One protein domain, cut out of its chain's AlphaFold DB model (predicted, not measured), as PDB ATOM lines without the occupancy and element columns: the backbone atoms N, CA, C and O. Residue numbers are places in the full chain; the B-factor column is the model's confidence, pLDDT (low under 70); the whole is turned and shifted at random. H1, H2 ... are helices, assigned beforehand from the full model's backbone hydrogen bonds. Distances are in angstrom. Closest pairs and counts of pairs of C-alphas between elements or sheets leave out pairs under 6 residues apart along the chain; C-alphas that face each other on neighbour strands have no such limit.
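AT A GLANCE: This is residues 101 to 186 of the 190 residues of an uncharacterized protein of Halorubrum sp. Atlit-8R (UniProt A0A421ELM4). Two helices, H1 and H2, run opposite ways as a helical hairpin, and H3 begins beside H2 with its residues 138 to 142 and runs on at a steep angle across H1, making a three-helix group toward one end of the longest axis. From there the backbone passes through the short H4 near the middle to H5 at the other end, then folds back so that H6 packs across the later part of H3. The printed part has 86 residues with six named helices, in the order H1 to H6, and no named strand; the class is all helix. The whole is compact, with a radius of gyration of the C-alphas of 12.2 A, and its outline is rounded, spanning 36 by 25 by 25 A.

IN THESE COORDINATES: H1 is residues 101 to 114, 20.1 A from first to last C-alpha, starting at C-alpha 101 (284.208, 112.630, 199.809). H2 is residues 125 to 134, 14.4 A long. H3 is residues 138 to 151, 19.7 A long, with C-alpha 138 at (282.431, 124.526, 205.032). H4 is residues 158 to 161, 5.7 A long. H5 is residues 164 to 173, 14.1 A long. H6 is residues 179 to 184, 8.7 A long, with C-alpha 184 at (265.869, 113.829, 214.140).

HOW THE PARTS SIT: The hairpin of H1 and H2 has a shallow tilt of 17 degrees, opposite ways; they touch, and their closest C-alphas are those of Tyr 101 and His 134, 6.6 A apart. H3 is the hub, touching three other helices. Its residues 145 to 149 touch H1, with the C-alphas of Leu 105 and Leu 145 closest at 5.9 A; the tilt is steep at 69 degrees, only just short of about perpendicular, the same way. Its residues 138 to 142 touch H2 about perpendicular, at 84 degrees, with the C-alphas of Val 127 and Asn 138 closest at 6.1 A. Its residues 146 to 151 touch H6 about perpendicular, at 89 degrees, with the C-alphas of Ala 150 and Ala 180 closest at 3.8 A. The helix packing is mostly crossed: of these four pairs, 1 is at a shallow tilt. H4 is close to H3 but not clearly touching, with the C-alphas of Lys 146 and Phe 161 closest at 7.2 A. H4 touches H5, with the C-alphas of Thr 159 and Ala 167 closest at 4.8 A. H5 and H6 are apart, as are H3 and H5. Every O i to N i+4 pair is within hydrogen-bond range in H1, H2, H3, H5 and H6; H4 is too short for such a pair.

THE WHOLE: The two C-alphas farthest apart are those of Glu 133 and Ala 173, at 36.7 A. The printed part has no cut and no long link; the links H2 to H3, H4 to H5 and H5 to H6 are tight. The mean pLDDT of the printed part is 89.9, and residues 184 to 186 are under 70.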
ATOM      1  N   TYR A 101     284.764 111.649 198.873       93.62
ATOM      2  CA  TYR A 101     284.208 112.630 199.809       93.62
ATOM      3  C   TYR A 101     283.592 111.957 201.036       93.62
ATOM      4  O   TYR A 101     283.838 112.367 202.169       93.62
ATOM      5  N   GLU A 102     282.810 110.906 200.814       93.06
ATOM      6  CA  GLU A 102     282.204 110.122 201.880       93.06
ATOM      7  C   GLU A 102     283.248 109.479 202.807       93.06
ATOM      8  O   GLU A 102     283.131 109.598 204.030       93.06
ATOM      9  N   ASP A 103     284.301 108.887 202.240       93.94
ATOM     10  CA  ASP A 103     285.421 108.302 202.986       93.94
ATOM     11  C   ASP A 103     286.173 109.360 203.816       93.94
ATOM     12  O   ASP A 103     286.609 109.092 204.942       93.94
ATOM     13  N   ALA A 104     286.313 110.582 203.289       93.88
ATOM     14  CA  ALA A 104     286.928 111.698 204.004       93.88
ATOM     15  C   ALA A 104     286.087 112.141 205.214       93.88
ATOM     16  O   ALA A 104     286.641 112.421 206.283       93.88
ATOM     17  N   LEU A 105     284.755 112.168 205.077       95.06
ATOM     18  CA  LEU A 105     283.848 112.445 206.192       95.06
ATOM     19  C   LEU A 105     283.919 111.343 207.254       95.06
ATOM     20  O   LEU A 105     284.051 111.659 208.436       95.06
ATOM     21  N   ASP A 106     283.884 110.071 206.850       95.69
ATOM     22  CA  ASP A 106     283.978 108.935 207.777       95.69
ATOM     23  C   ASP A 106     285.313 108.922 208.525       95.69
ATOM     24  O   ASP A 106     285.338 108.753 209.744       95.69
ATOM     25  N   THR A 107     286.416 109.207 207.827       95.50
ATOM     26  CA  THR A 107     287.741 109.344 208.449       95.50
ATOM     27  C   THR A 107     287.739 110.437 209.515       95.50
ATOM     28  O   THR A 107     288.245 110.229 210.617       95.50
ATOM     29  N   LEU A 108     287.148 111.601 209.226       95.12
ATOM     30  CA  LEU A 108     287.060 112.687 210.201       95.12
ATOM     31  C   LEU A 108     286.195 112.295 211.408       95.12
ATOM     32  O   LEU A 108     286.565 112.614 212.536       95.12
ATOM     33  N   LEU A 109     285.077 111.590 211.202       95.75
ATOM     34  CA  LEU A 109     284.244 111.084 212.299       95.75
ATOM     35  C   LEU A 109     285.002 110.090 213.186       95.75
ATOM     36  O   LEU A 109     284.945 110.212 214.410       95.75
ATOM     37  N   ASP A 110     285.762 109.171 212.592       95.44
ATOM     38  CA  ASP A 110     286.593 108.218 213.333       95.44
ATOM     39  C   ASP A 110     287.671 108.943 214.167       95.44
ATOM     40  O   ASP A 110     287.880 108.615 215.339       95.44
ATOM     41  N   GLU A 111     288.325 109.975 213.614       94.38
ATOM     42  CA  GLU A 111     289.287 110.814 214.351       94.38
ATOM     43  C   GLU A 111     288.612 111.597 215.502       94.38
ATOM     44  O   GLU A 111     289.216 111.820 216.561       94.38
ATOM     45  N   MET A 112     287.352 112.014 215.327       94.12
ATOM     46  CA  MET A 112     286.566 112.660 216.386       94.12
ATOM     47  C   MET A 112     286.232 111.679 217.522       94.12
ATOM     48  O   MET A 112     286.405 112.038 218.690       94.12
ATOM     49  N   GLU A 113     285.811 110.449 217.206       91.75
ATOM     50  CA  GLU A 113     285.522 109.394 218.195       91.75
ATOM     51  C   GLU A 113     286.786 108.920 218.926       91.75
ATOM     52  O   GLU A 113     286.758 108.663 220.133       91.75
ATOM     53  N   ALA A 114     287.924 108.871 218.227       92.31
ATOM     54  CA  ALA A 114     289.230 108.586 218.822       92.31
ATOM     55  C   ALA A 114     289.709 109.694 219.784       92.31
ATOM     56  O   ALA A 114     290.587 109.459 220.619       92.31
ATOM     57  N   GLY A 115     289.113 110.889 219.700       89.38
ATOM     58  CA  GLY A 115     289.441 112.044 220.531       89.38
ATOM     59  C   GLY A 115     290.602 112.892 220.006       89.38
ATOM     60  O   GLY A 115     291.063 113.779 220.729       89.38
ATOM     61  N   ASP A 116     291.054 112.662 218.769       90.38
ATOM     62  CA  ASP A 116     292.083 113.477 218.110       90.38
ATOM     63  C   ASP A 116     291.539 114.877 217.782       90.38
ATOM     64  O   ASP A 116     292.221 115.889 217.987       90.38
ATOM     65  N   PHE A 117     290.267 114.944 217.372       89.56
ATOM     66  CA  PHE A 117     289.520 116.187 217.164       89.56
ATOM     67  C   PHE A 117     288.223 116.175 217.979       89.56
ATOM     68  O   PHE A 117     287.143 115.963 217.438       89.56
ATOM     69  N   PRO A 118     288.272 116.448 219.296       86.81
ATOM     70  CA  PRO A 118     287.083 116.363 220.143       86.81
ATOM     71  C   PRO A 118     286.003 117.388 219.763       86.81
ATOM     72  O   PRO A 118     284.857 117.256 220.191       86.81
ATOM     73  N   GLN A 119     286.358 118.434 219.006       90.25
ATOM     74  CA  GLN A 119     285.425 119.432 218.497       90.25
ATOM     75  C   GLN A 119     285.788 119.870 217.078       90.25
ATOM     76  O   GLN A 119     286.912 120.302 216.834       90.25
ATOM     77  N   VAL A 120     284.802 119.853 216.184       92.38
ATOM     78  CA  VAL A 120     284.896 120.326 214.802       92.38
ATOM     79  C   VAL A 120     283.813 121.383 214.571       92.38
ATOM     80  O   VAL A 120     282.710 121.305 215.097       92.38
ATOM     81  N   TRP A 121     284.127 122.429 213.819       93.25
ATOM     82  CA  TRP A 121     283.199 123.511 213.479       93.25
ATOM     83  C   TRP A 121     283.498 124.003 212.062       93.25
ATOM     84  O   TRP A 121     284.499 123.609 211.471       93.25
ATOM     85  N   ALA A 122     282.666 124.896 211.525       91.25
ATOM     86  CA  ALA A 122     282.747 125.288 210.116       91.25
ATOM     87  C   ALA A 122     284.137 125.812 209.707       91.25
ATOM     88  O   ALA A 122     284.609 125.516 208.627       91.25
ATOM     89  N   THR A 123     284.852 126.544 210.559       91.88
ATOM     90  CA  THR A 123     286.201 127.064 210.254       91.88
ATOM     91  C   THR A 123     287.331 126.227 210.860       91.88
ATOM     92  O   THR A 123     288.407 126.748 211.150       91.88
ATOM     93  N   HIS A 124     287.083 124.944 211.132       92.50
ATOM     94  CA  HIS A 124     288.100 124.027 211.639       92.50
ATOM     95  C   HIS A 124     289.080 123.634 210.514       92.50
ATOM     96  O   HIS A 124     288.616 123.357 209.409       92.50
ATOM     97  N   PRO A 125     290.403 123.529 210.771       93.19
ATOM     98  CA  PRO A 125     291.388 123.195 209.735       93.19
ATOM     99  C   PRO A 125     291.057 121.925 208.942       93.19
ATOM    100  O   PRO A 125     291.162 121.931 207.727       93.19
ATOM    101  N   ARG A 126     290.547 120.875 209.601       91.12
ATOM    102  CA  ARG A 126     290.124 119.643 208.906       91.12
ATOM    103  C   ARG A 126     288.957 119.846 207.939       91.12
ATOM    104  O   ARG A 126     288.909 119.202 206.903       91.12
ATOM    105  N   VAL A 127     288.027 120.746 208.258       92.81
ATOM    106  CA  VAL A 127     286.915 121.090 207.355       92.81
ATOM    107  C   VAL A 127     287.435 121.914 206.177       92.81
ATOM    108  O   VAL A 127     287.006 121.710 205.045       92.81
ATOM    109  N   ASP A 128     288.398 122.806 206.427       92.31
ATOM    110  CA  ASP A 128     289.077 123.557 205.368       92.31
ATOM    111  C   ASP A 128     289.876 122.645 204.417       92.31
ATOM    112  O   ASP A 128     289.902 122.926 203.216       92.31
ATOM    113  N   ASP A 129     290.489 121.572 204.933       92.44
ATOM    114  CA  ASP A 129     291.200 120.558 204.141       92.44
ATOM    115  C   ASP A 129     290.221 119.819 203.206       92.44
ATOM    116  O   ASP A 129     290.415 119.824 201.989       92.44
ATOM    117  N   ILE A 130     289.103 119.305 203.743       92.19
ATOM    118  CA  ILE A 130     288.051 118.624 202.959       92.19
ATOM    119  C   ILE A 130     287.440 119.569 201.913       92.19
ATOM    120  O   ILE A 130     287.221 119.176 200.765       92.19
ATOM    121  N   ARG A 131     287.216 120.850 202.249       92.62
ATOM    122  CA  ARG A 131     286.809 121.862 201.255       92.62
ATOM    123  C   ARG A 131     287.830 121.965 200.129       92.62
ATOM    124  O   ARG A 131     287.441 122.105 198.971       92.62
ATOM    125  N   GLY A 132     289.117 122.003 200.465       89.25
ATOM    126  CA  GLY A 132     290.193 122.143 199.487       89.25
ATOM    127  C   GLY A 132     290.215 121.002 198.472       89.25
ATOM    128  O   GLY A 132     290.482 121.247 197.296       89.25
ATOM    129  N   GLU A 133     289.894 119.792 198.920       88.62
ATOM    130  CA  GLU A 133     289.908 118.575 198.106       88.62
ATOM    131  C   GLU A 133     288.619 118.384 197.292       88.62
ATOM    132  O   GLU A 133     288.694 118.017 196.121       88.62
ATOM    133  N   HIS A 134     287.451 118.707 197.862       89.31
ATOM    134  CA  HIS A 134     286.142 118.385 197.265       89.31
ATOM    135  C   HIS A 134     285.319 119.601 196.810       89.31
ATOM    136  O   HIS A 134     284.212 119.453 196.294       89.31
ATOM    137  N   GLY A 135     285.813 120.826 197.016       87.19
ATOM    138  CA  GLY A 135     285.189 122.055 196.512       87.19
ATOM    139  C   GLY A 135     283.836 122.427 197.135       87.19
ATOM    140  O   GLY A 135     283.152 123.300 196.597       87.19
ATOM    141  N   ARG A 136     283.437 121.796 198.246       90.44
ATOM    142  CA  ARG A 136     282.182 122.080 198.970       90.44
ATOM    143  C   ARG A 136     282.346 123.202 199.989       90.44
ATOM    144  O   ARG A 136     283.449 123.449 200.469       90.44
ATOM    145  N   SER A 137     281.267 123.897 200.339       94.06
ATOM    146  CA  SER A 137     281.350 124.912 201.396       94.06
ATOM    147  C   SER A 137     281.557 124.269 202.768       94.06
ATOM    148  O   SER A 137     281.161 123.133 203.020       94.06
ATOM    149  N   ASN A 138     282.166 125.016 203.684       92.75
ATOM    150  CA  ASN A 138     282.431 124.526 205.032       92.75
ATOM    151  C   ASN A 138     281.140 124.214 205.804       92.75
ATOM    152  O   ASN A 138     281.114 123.311 206.639       92.75
ATOM    153  N   GLU A 139     280.081 124.983 205.553       92.56
ATOM    154  CA  GLU A 139     278.764 124.773 206.140       92.56
ATOM    155  C   GLU A 139     278.108 123.489 205.622       92.56
ATOM    156  O   GLU A 139     277.553 122.744 206.428       92.56
ATOM    157  N   GLU A 140     278.212 123.206 204.318       93.69
ATOM    158  CA  GLU A 140     277.737 121.948 203.723       93.69
ATOM    159  C   GLU A 140     278.498 120.751 204.290       93.69
ATOM    160  O   GLU A 140     277.875 119.810 204.762       93.69
ATOM    161  N   ILE A 141     279.832 120.823 204.353       94.75
ATOM    162  CA  ILE A 141     280.661 119.748 204.920       94.75
ATOM    163  C   ILE A 141     280.277 119.478 206.374       94.75
ATOM    164  O   ILE A 141     280.119 118.329 206.771       94.75
ATOM    165  N   LEU A 142     280.103 120.525 207.188       93.94
ATOM    166  CA  LEU A 142     279.724 120.354 208.591       93.94
ATOM    167  C   LEU A 142     278.307 119.783 208.743       93.94
ATOM    168  O   LEU A 142     278.056 119.033 209.686       93.94
ATOM    169  N   TYR A 143     277.382 120.160 207.861       93.94
ATOM    170  CA  TYR A 143     276.035 119.601 207.835       93.94
ATOM    171  C   TYR A 143     276.062 118.117 207.455       93.94
ATOM    172  O   TYR A 143     275.539 117.302 208.211       93.94
ATOM    173  N   ASP A 144     276.744 117.765 206.363       94.56
ATOM    174  CA  ASP A 144     276.887 116.386 205.884       94.56
ATOM    175  C   ASP A 144     277.573 115.509 206.940       94.56
ATOM    176  O   ASP A 144     277.129 114.398 207.216       94.56
ATOM    177  N   LEU A 145     278.611 116.029 207.602       94.50
ATOM    178  CA  LEU A 145     279.316 115.348 208.687       94.50
ATOM    179  C   LEU A 145     278.386 115.049 209.878       94.50
ATOM    180  O   LEU A 145     278.416 113.948 210.424       94.50
ATOM    181  N   LYS A 146     277.536 116.010 210.272       93.12
ATOM    182  CA  LYS A 146     276.538 115.820 211.341       93.12
ATOM    183  C   LYS A 146     275.459 114.821 210.946       93.12
ATOM    184  O   LYS A 146     275.121 113.963 211.756       93.12
ATOM    185  N   GLN A 147     274.928 114.948 209.731       93.56
ATOM    186  CA  GLN A 147     273.907 114.048 209.206       93.56
ATOM    187  C   GLN A 147     274.444 112.619 209.160       93.56
ATOM    188  O   GLN A 147     273.810 111.705 209.668       93.56
ATOM    189  N   ARG A 148     275.657 112.434 208.639       94.06
ATOM    190  CA  ARG A 148     276.301 111.125 208.542       94.06
ATOM    191  C   ARG A 148     276.596 110.523 209.915       94.06
ATOM    192  O   ARG A 148     276.362 109.336 210.117       94.06
ATOM    193  N   ALA A 149     277.029 111.333 210.883       93.81
ATOM    194  CA  ALA A 149     277.185 110.884 212.266       93.81
ATOM    195  C   ALA A 149     275.853 110.445 212.900       93.81
ATOM    196  O   ALA A 149     275.831 109.476 213.658       93.81
ATOM    197  N   ALA A 150     274.755 111.140 212.583       93.19
ATOM    198  CA  ALA A 150     273.408 110.785 213.022       93.19
ATOM    199  C   ALA A 150     272.909 109.493 212.356       93.19
ATOM    200  O   ALA A 150     272.517 108.568 213.064       93.19
ATOM    201  N   ASP A 151     273.008 109.393 211.028       92.69
ATOM    202  CA  ASP A 151     272.593 108.229 210.233       92.69
ATOM    203  C   ASP A 151     273.354 106.950 210.629       92.69
ATOM    204  O   ASP A 151     272.821 105.843 210.547       92.69
ATOM    205  N   GLN A 152     274.608 107.096 211.064       92.88
ATOM    206  CA  GLN A 152     275.452 106.001 211.542       92.88
ATOM    207  C   GLN A 152     275.335 105.741 213.055       92.88
ATOM    208  O   GLN A 152     276.031 104.862 213.562       92.88
ATOM    209  N   GLU A 153     274.494 106.491 213.778       90.25
ATOM    210  CA  GLU A 153     274.311 106.395 215.236       90.25
ATOM    211  C   GLU A 153     275.638 106.482 216.031       90.25
ATOM    212  O   GLU A 153     275.844 105.775 217.020       90.25
ATOM    213  N   ARG A 154     276.560 107.346 215.586       90.94
ATOM    214  CA  ARG A 154     277.889 107.540 216.201       90.94
ATOM    215  C   ARG A 154     277.775 108.088 217.627       90.94
ATOM    216  O   ARG A 154     276.879 108.888 217.917       90.94
ATOM    217  N   ASP A 155     278.720 107.731 218.505       91.62
ATOM    218  CA  ASP A 155     278.744 108.179 219.917       91.62
ATOM    219  C   ASP A 155     279.327 109.598 220.041       91.62
ATOM    220  O   ASP A 155     280.313 109.868 220.730       91.62
ATOM    221  N   LEU A 156     278.724 110.526 219.300       92.38
ATOM    222  CA  LEU A 156     279.094 111.932 219.235       92.38
ATOM    223  C   LEU A 156     277.913 112.788 219.687       92.38
ATOM    224  O   LEU A 156     276.753 112.522 219.379       92.38
ATOM    225  N   LEU A 157     278.204 113.862 220.413       92.56
ATOM    226  CA  LEU A 157     277.207 114.822 220.875       92.56
ATOM    227  C   LEU A 157     277.090 115.978 219.883       92.56
ATOM    228  O   LEU A 157     278.059 116.371 219.233       92.56
ATOM    229  N   ASN A 158     275.937 116.647 219.856       89.69
ATOM    230  CA  ASN A 158     275.760 117.877 219.067       89.69
ATOM    231  C   ASN A 158     276.828 118.949 219.407       89.69
ATOM    232  O   ASN A 158     277.264 119.724 218.555       89.69
ATOM    233  N   THR A 159     277.327 118.962 220.649       91.19
ATOM    234  CA  THR A 159     278.381 119.891 221.092       91.19
ATOM    235  C   THR A 159     279.773 119.579 220.525       91.19
ATOM    236  O   THR A 159     280.629 120.470 220.541       91.19
ATOM    237  N   ASN A 160     280.014 118.372 219.997       93.25
ATOM    238  CA  ASN A 160     281.242 118.030 219.269       93.25
ATOM    239  C   ASN A 160     281.324 118.754 217.919       93.25
ATOM    240  O   ASN A 160     282.415 118.957 217.404       93.25
ATOM    241  N   PHE A 161     280.198 119.213 217.375       93.31
ATOM    242  CA  PHE A 161     280.136 119.903 216.086       93.31
ATOM    243  C   PHE A 161     279.939 121.424 216.221       93.31
ATOM    244  O   PHE A 161     279.412 122.095 215.325       93.31
ATOM    245  N   MET A 162     280.283 121.976 217.387       91.81
ATOM    246  CA  MET A 162     280.156 123.396 217.704       91.81
ATOM    247  C   MET A 162     281.500 123.981 218.111       91.81
ATOM    248  O   MET A 162     282.320 123.335 218.763       91.81
ATOM    249  N   GLN A 163     281.693 125.266 217.808       90.56
ATOM    250  CA  GLN A 163     282.843 126.002 218.320       90.56
ATOM    251  C   GLN A 163     282.835 125.990 219.857       90.56
ATOM    252  O   GLN A 163     281.782 126.155 220.476       90.56
ATOM    253  N   GLN A 164     284.015 125.858 220.468       87.56
ATOM    254  CA  GLN A 164     284.196 125.652 221.910       87.56
ATOM    255  C   GLN A 164     283.342 126.572 222.798       87.56
ATOM    256  O   GLN A 164     282.679 126.099 223.716       87.56
ATOM    257  N   MET A 165     283.287 127.874 222.496       87.56
ATOM    258  CA  MET A 165     282.486 128.840 223.264       87.56
ATOM    259  C   MET A 165     280.983 128.498 223.265       87.56
ATOM    260  O   MET A 165     280.312 128.595 224.298       87.56
ATOM    261  N   HIS A 166     280.449 128.096 222.111       86.62
ATOM    262  CA  HIS A 166     279.051 127.699 221.957       86.62
ATOM    263  C   HIS A 166     278.792 126.334 222.589       86.62
ATOM    264  O   HIS A 166     277.817 126.191 223.326       86.62
ATOM    265  N   ALA A 167     279.702 125.380 222.383       87.69
ATOM    266  CA  ALA A 167     279.645 124.070 223.014       87.69
ATOM    267  C   ALA A 167     279.560 124.203 224.541       87.69
ATOM    268  O   ALA A 167     278.606 123.725 225.143       87.69
ATOM    269  N   ASP A 168     280.474 124.948 225.168       88.81
ATOM    270  CA  ASP A 168     280.503 125.145 226.623       88.81
ATOM    271  C   ASP A 168     279.228 125.795 227.171       88.81
ATOM    272  O   ASP A 168     278.799 125.501 228.289       88.81
ATOM    273  N   THR A 169     278.604 126.672 226.385       89.12
ATOM    274  CA  THR A 169     277.317 127.280 226.742       89.12
ATOM    275  C   THR A 169     276.204 126.232 226.756       89.12
ATOM    276  O   THR A 169     275.434 126.186 227.715       89.12
ATOM    277  N   GLN A 170     276.160 125.352 225.753       87.62
ATOM    278  CA  GLN A 170     275.189 124.255 225.683       87.62
ATOM    279  C   GLN A 170     275.414 123.208 226.782       87.62
ATOM    280  O   GLN A 170     274.450 122.784 227.419       87.62
ATOM    281  N   ARG A 171     276.674 122.870 227.097       87.94
ATOM    282  CA  ARG A 171     277.010 121.964 228.212       87.94
ATOM    283  C   ARG A 171     276.511 122.492 229.548       87.94
ATOM    284  O   ARG A 171     275.872 121.776 230.312       87.94
ATOM    285  N   ARG A 172     276.734 123.781 229.825       88.88
ATOM    286  CA  ARG A 172     276.231 124.426 231.054       88.88
ATOM    287  C   ARG A 172     274.708 124.482 231.116       88.88
ATOM    288  O   ARG A 172     274.160 124.487 232.214       88.88
ATOM    289  N   ALA A 173     274.045 124.549 229.964       86.75
ATOM    290  CA  ALA A 173     272.592 124.505 229.866       86.75
ATOM    291  C   ALA A 173     272.020 123.080 230.001       86.75
ATOM    292  O   ALA A 173     270.809 122.941 230.134       86.75
ATOM    293  N   GLY A 174     272.864 122.039 230.001       84.06
ATOM    294  CA  GLY A 174     272.429 120.641 230.020       84.06
ATOM    295  C   GLY A 174     271.874 120.153 228.680       84.06
ATOM    296  O   GLY A 174     271.187 119.140 228.644       84.06
ATOM    297  N   ASN A 175     272.173 120.857 227.584       84.94
ATOM    298  CA  ASN A 175     271.707 120.533 226.232       84.94
ATOM    299  C   ASN A 175     272.696 119.610 225.493       84.94
ATOM    300  O   ASN A 175     272.894 119.726 224.284       84.94
ATOM    301  N   GLU A 176     273.383 118.736 226.228       84.62
ATOM    302  CA  GLU A 176     274.218 117.688 225.645       84.62
ATOM    303  C   GLU A 176     273.315 116.531 225.249       84.62
ATOM    304  O   GLU A 176     272.760 115.841 226.100       84.62
ATOM    305  N   GLN A 177     273.141 116.362 223.946       88.19
ATOM    306  CA  GLN A 177     272.348 115.288 223.368       88.19
ATOM    307  C   GLN A 177     273.173 114.585 222.288       88.19
ATOM    308  O   GLN A 177     273.968 115.264 221.614       88.19
ATOM    309  N   PRO A 178     273.006 113.257 222.129       91.06
ATOM    310  CA  PRO A 178     273.548 112.518 220.998       91.06
ATOM    311  C   PRO A 178     273.173 113.194 219.681       91.06
ATOM    312  O   PRO A 178     272.064 113.711 219.529       91.06
ATOM    313  N   VAL A 179     274.103 113.213 218.729       88.62
ATOM    314  CA  VAL A 179     273.888 113.866 217.433       88.62
ATOM    315  C   VAL A 179     272.713 113.240 216.679       88.62
ATOM    316  O   VAL A 179     271.932 113.987 216.104       88.62
ATOM    317  N   ALA A 180     272.521 111.919 216.782       87.44
ATOM    318  CA  ALA A 180     271.378 111.208 216.208       87.44
ATOM    319  C   ALA A 180     270.030 111.764 216.702       87.44
ATOM    320  O   ALA A 180     269.168 112.127 215.907       87.44
ATOM    321  N   GLU A 181     269.881 111.952 218.017       86.00
ATOM    322  CA  GLU A 181     268.655 112.504 218.613       86.00
ATOM    323  C   GLU A 181     268.455 113.992 218.274       86.00
ATOM    324  O   GLU A 181     267.328 114.453 218.085       86.00
ATOM    325  N   ALA A 182     269.549 114.755 218.196       81.69
ATOM    326  CA  ALA A 182     269.503 116.179 217.884       81.69
ATOM    327  C   ALA A 182     269.137 116.457 216.415       81.69
ATOM    328  O   ALA A 182     268.530 117.489 216.136       81.69
ATOM    329  N   PHE A 183     269.513 115.565 215.493       77.06
ATOM    330  CA  PHE A 183     269.241 115.709 214.060       77.06
ATOM    331  C   PHE A 183     267.792 115.329 213.715       77.06
ATOM    332  O   PHE A 183     267.117 116.070 213.002       77.06
ATOM    333  N   ASP A 184     267.270 114.249 214.307       66.50
ATOM    334  CA  ASP A 184     265.869 113.829 214.140       66.50
ATOM    335  C   ASP A 184     264.865 114.827 214.748       66.50
ATOM    336  O   ASP A 184     263.747 114.990 214.251       66.50
ATOM    337  N   GLY A 185     265.259 115.528 215.815       57.62
ATOM    338  CA  GLY A 185     264.429 116.533 216.484       57.62
ATOM    339  C   GLY A 185     264.210 117.830 215.691       57.62
ATOM    340  O   GLY A 185     263.240 118.536 215.964       57.62
ATOM    341  N   ASP A 186     265.065 118.138 214.710       53.78
ATOM    342  CA  ASP A 186     264.981 119.355 213.878       53.78
ATOM    343  C   ASP A 186     264.124 119.146 212.606       53.78
ATOM    344  O   ASP A 186     263.687 120.104 211.972       53.78
TER     345      ASP A 186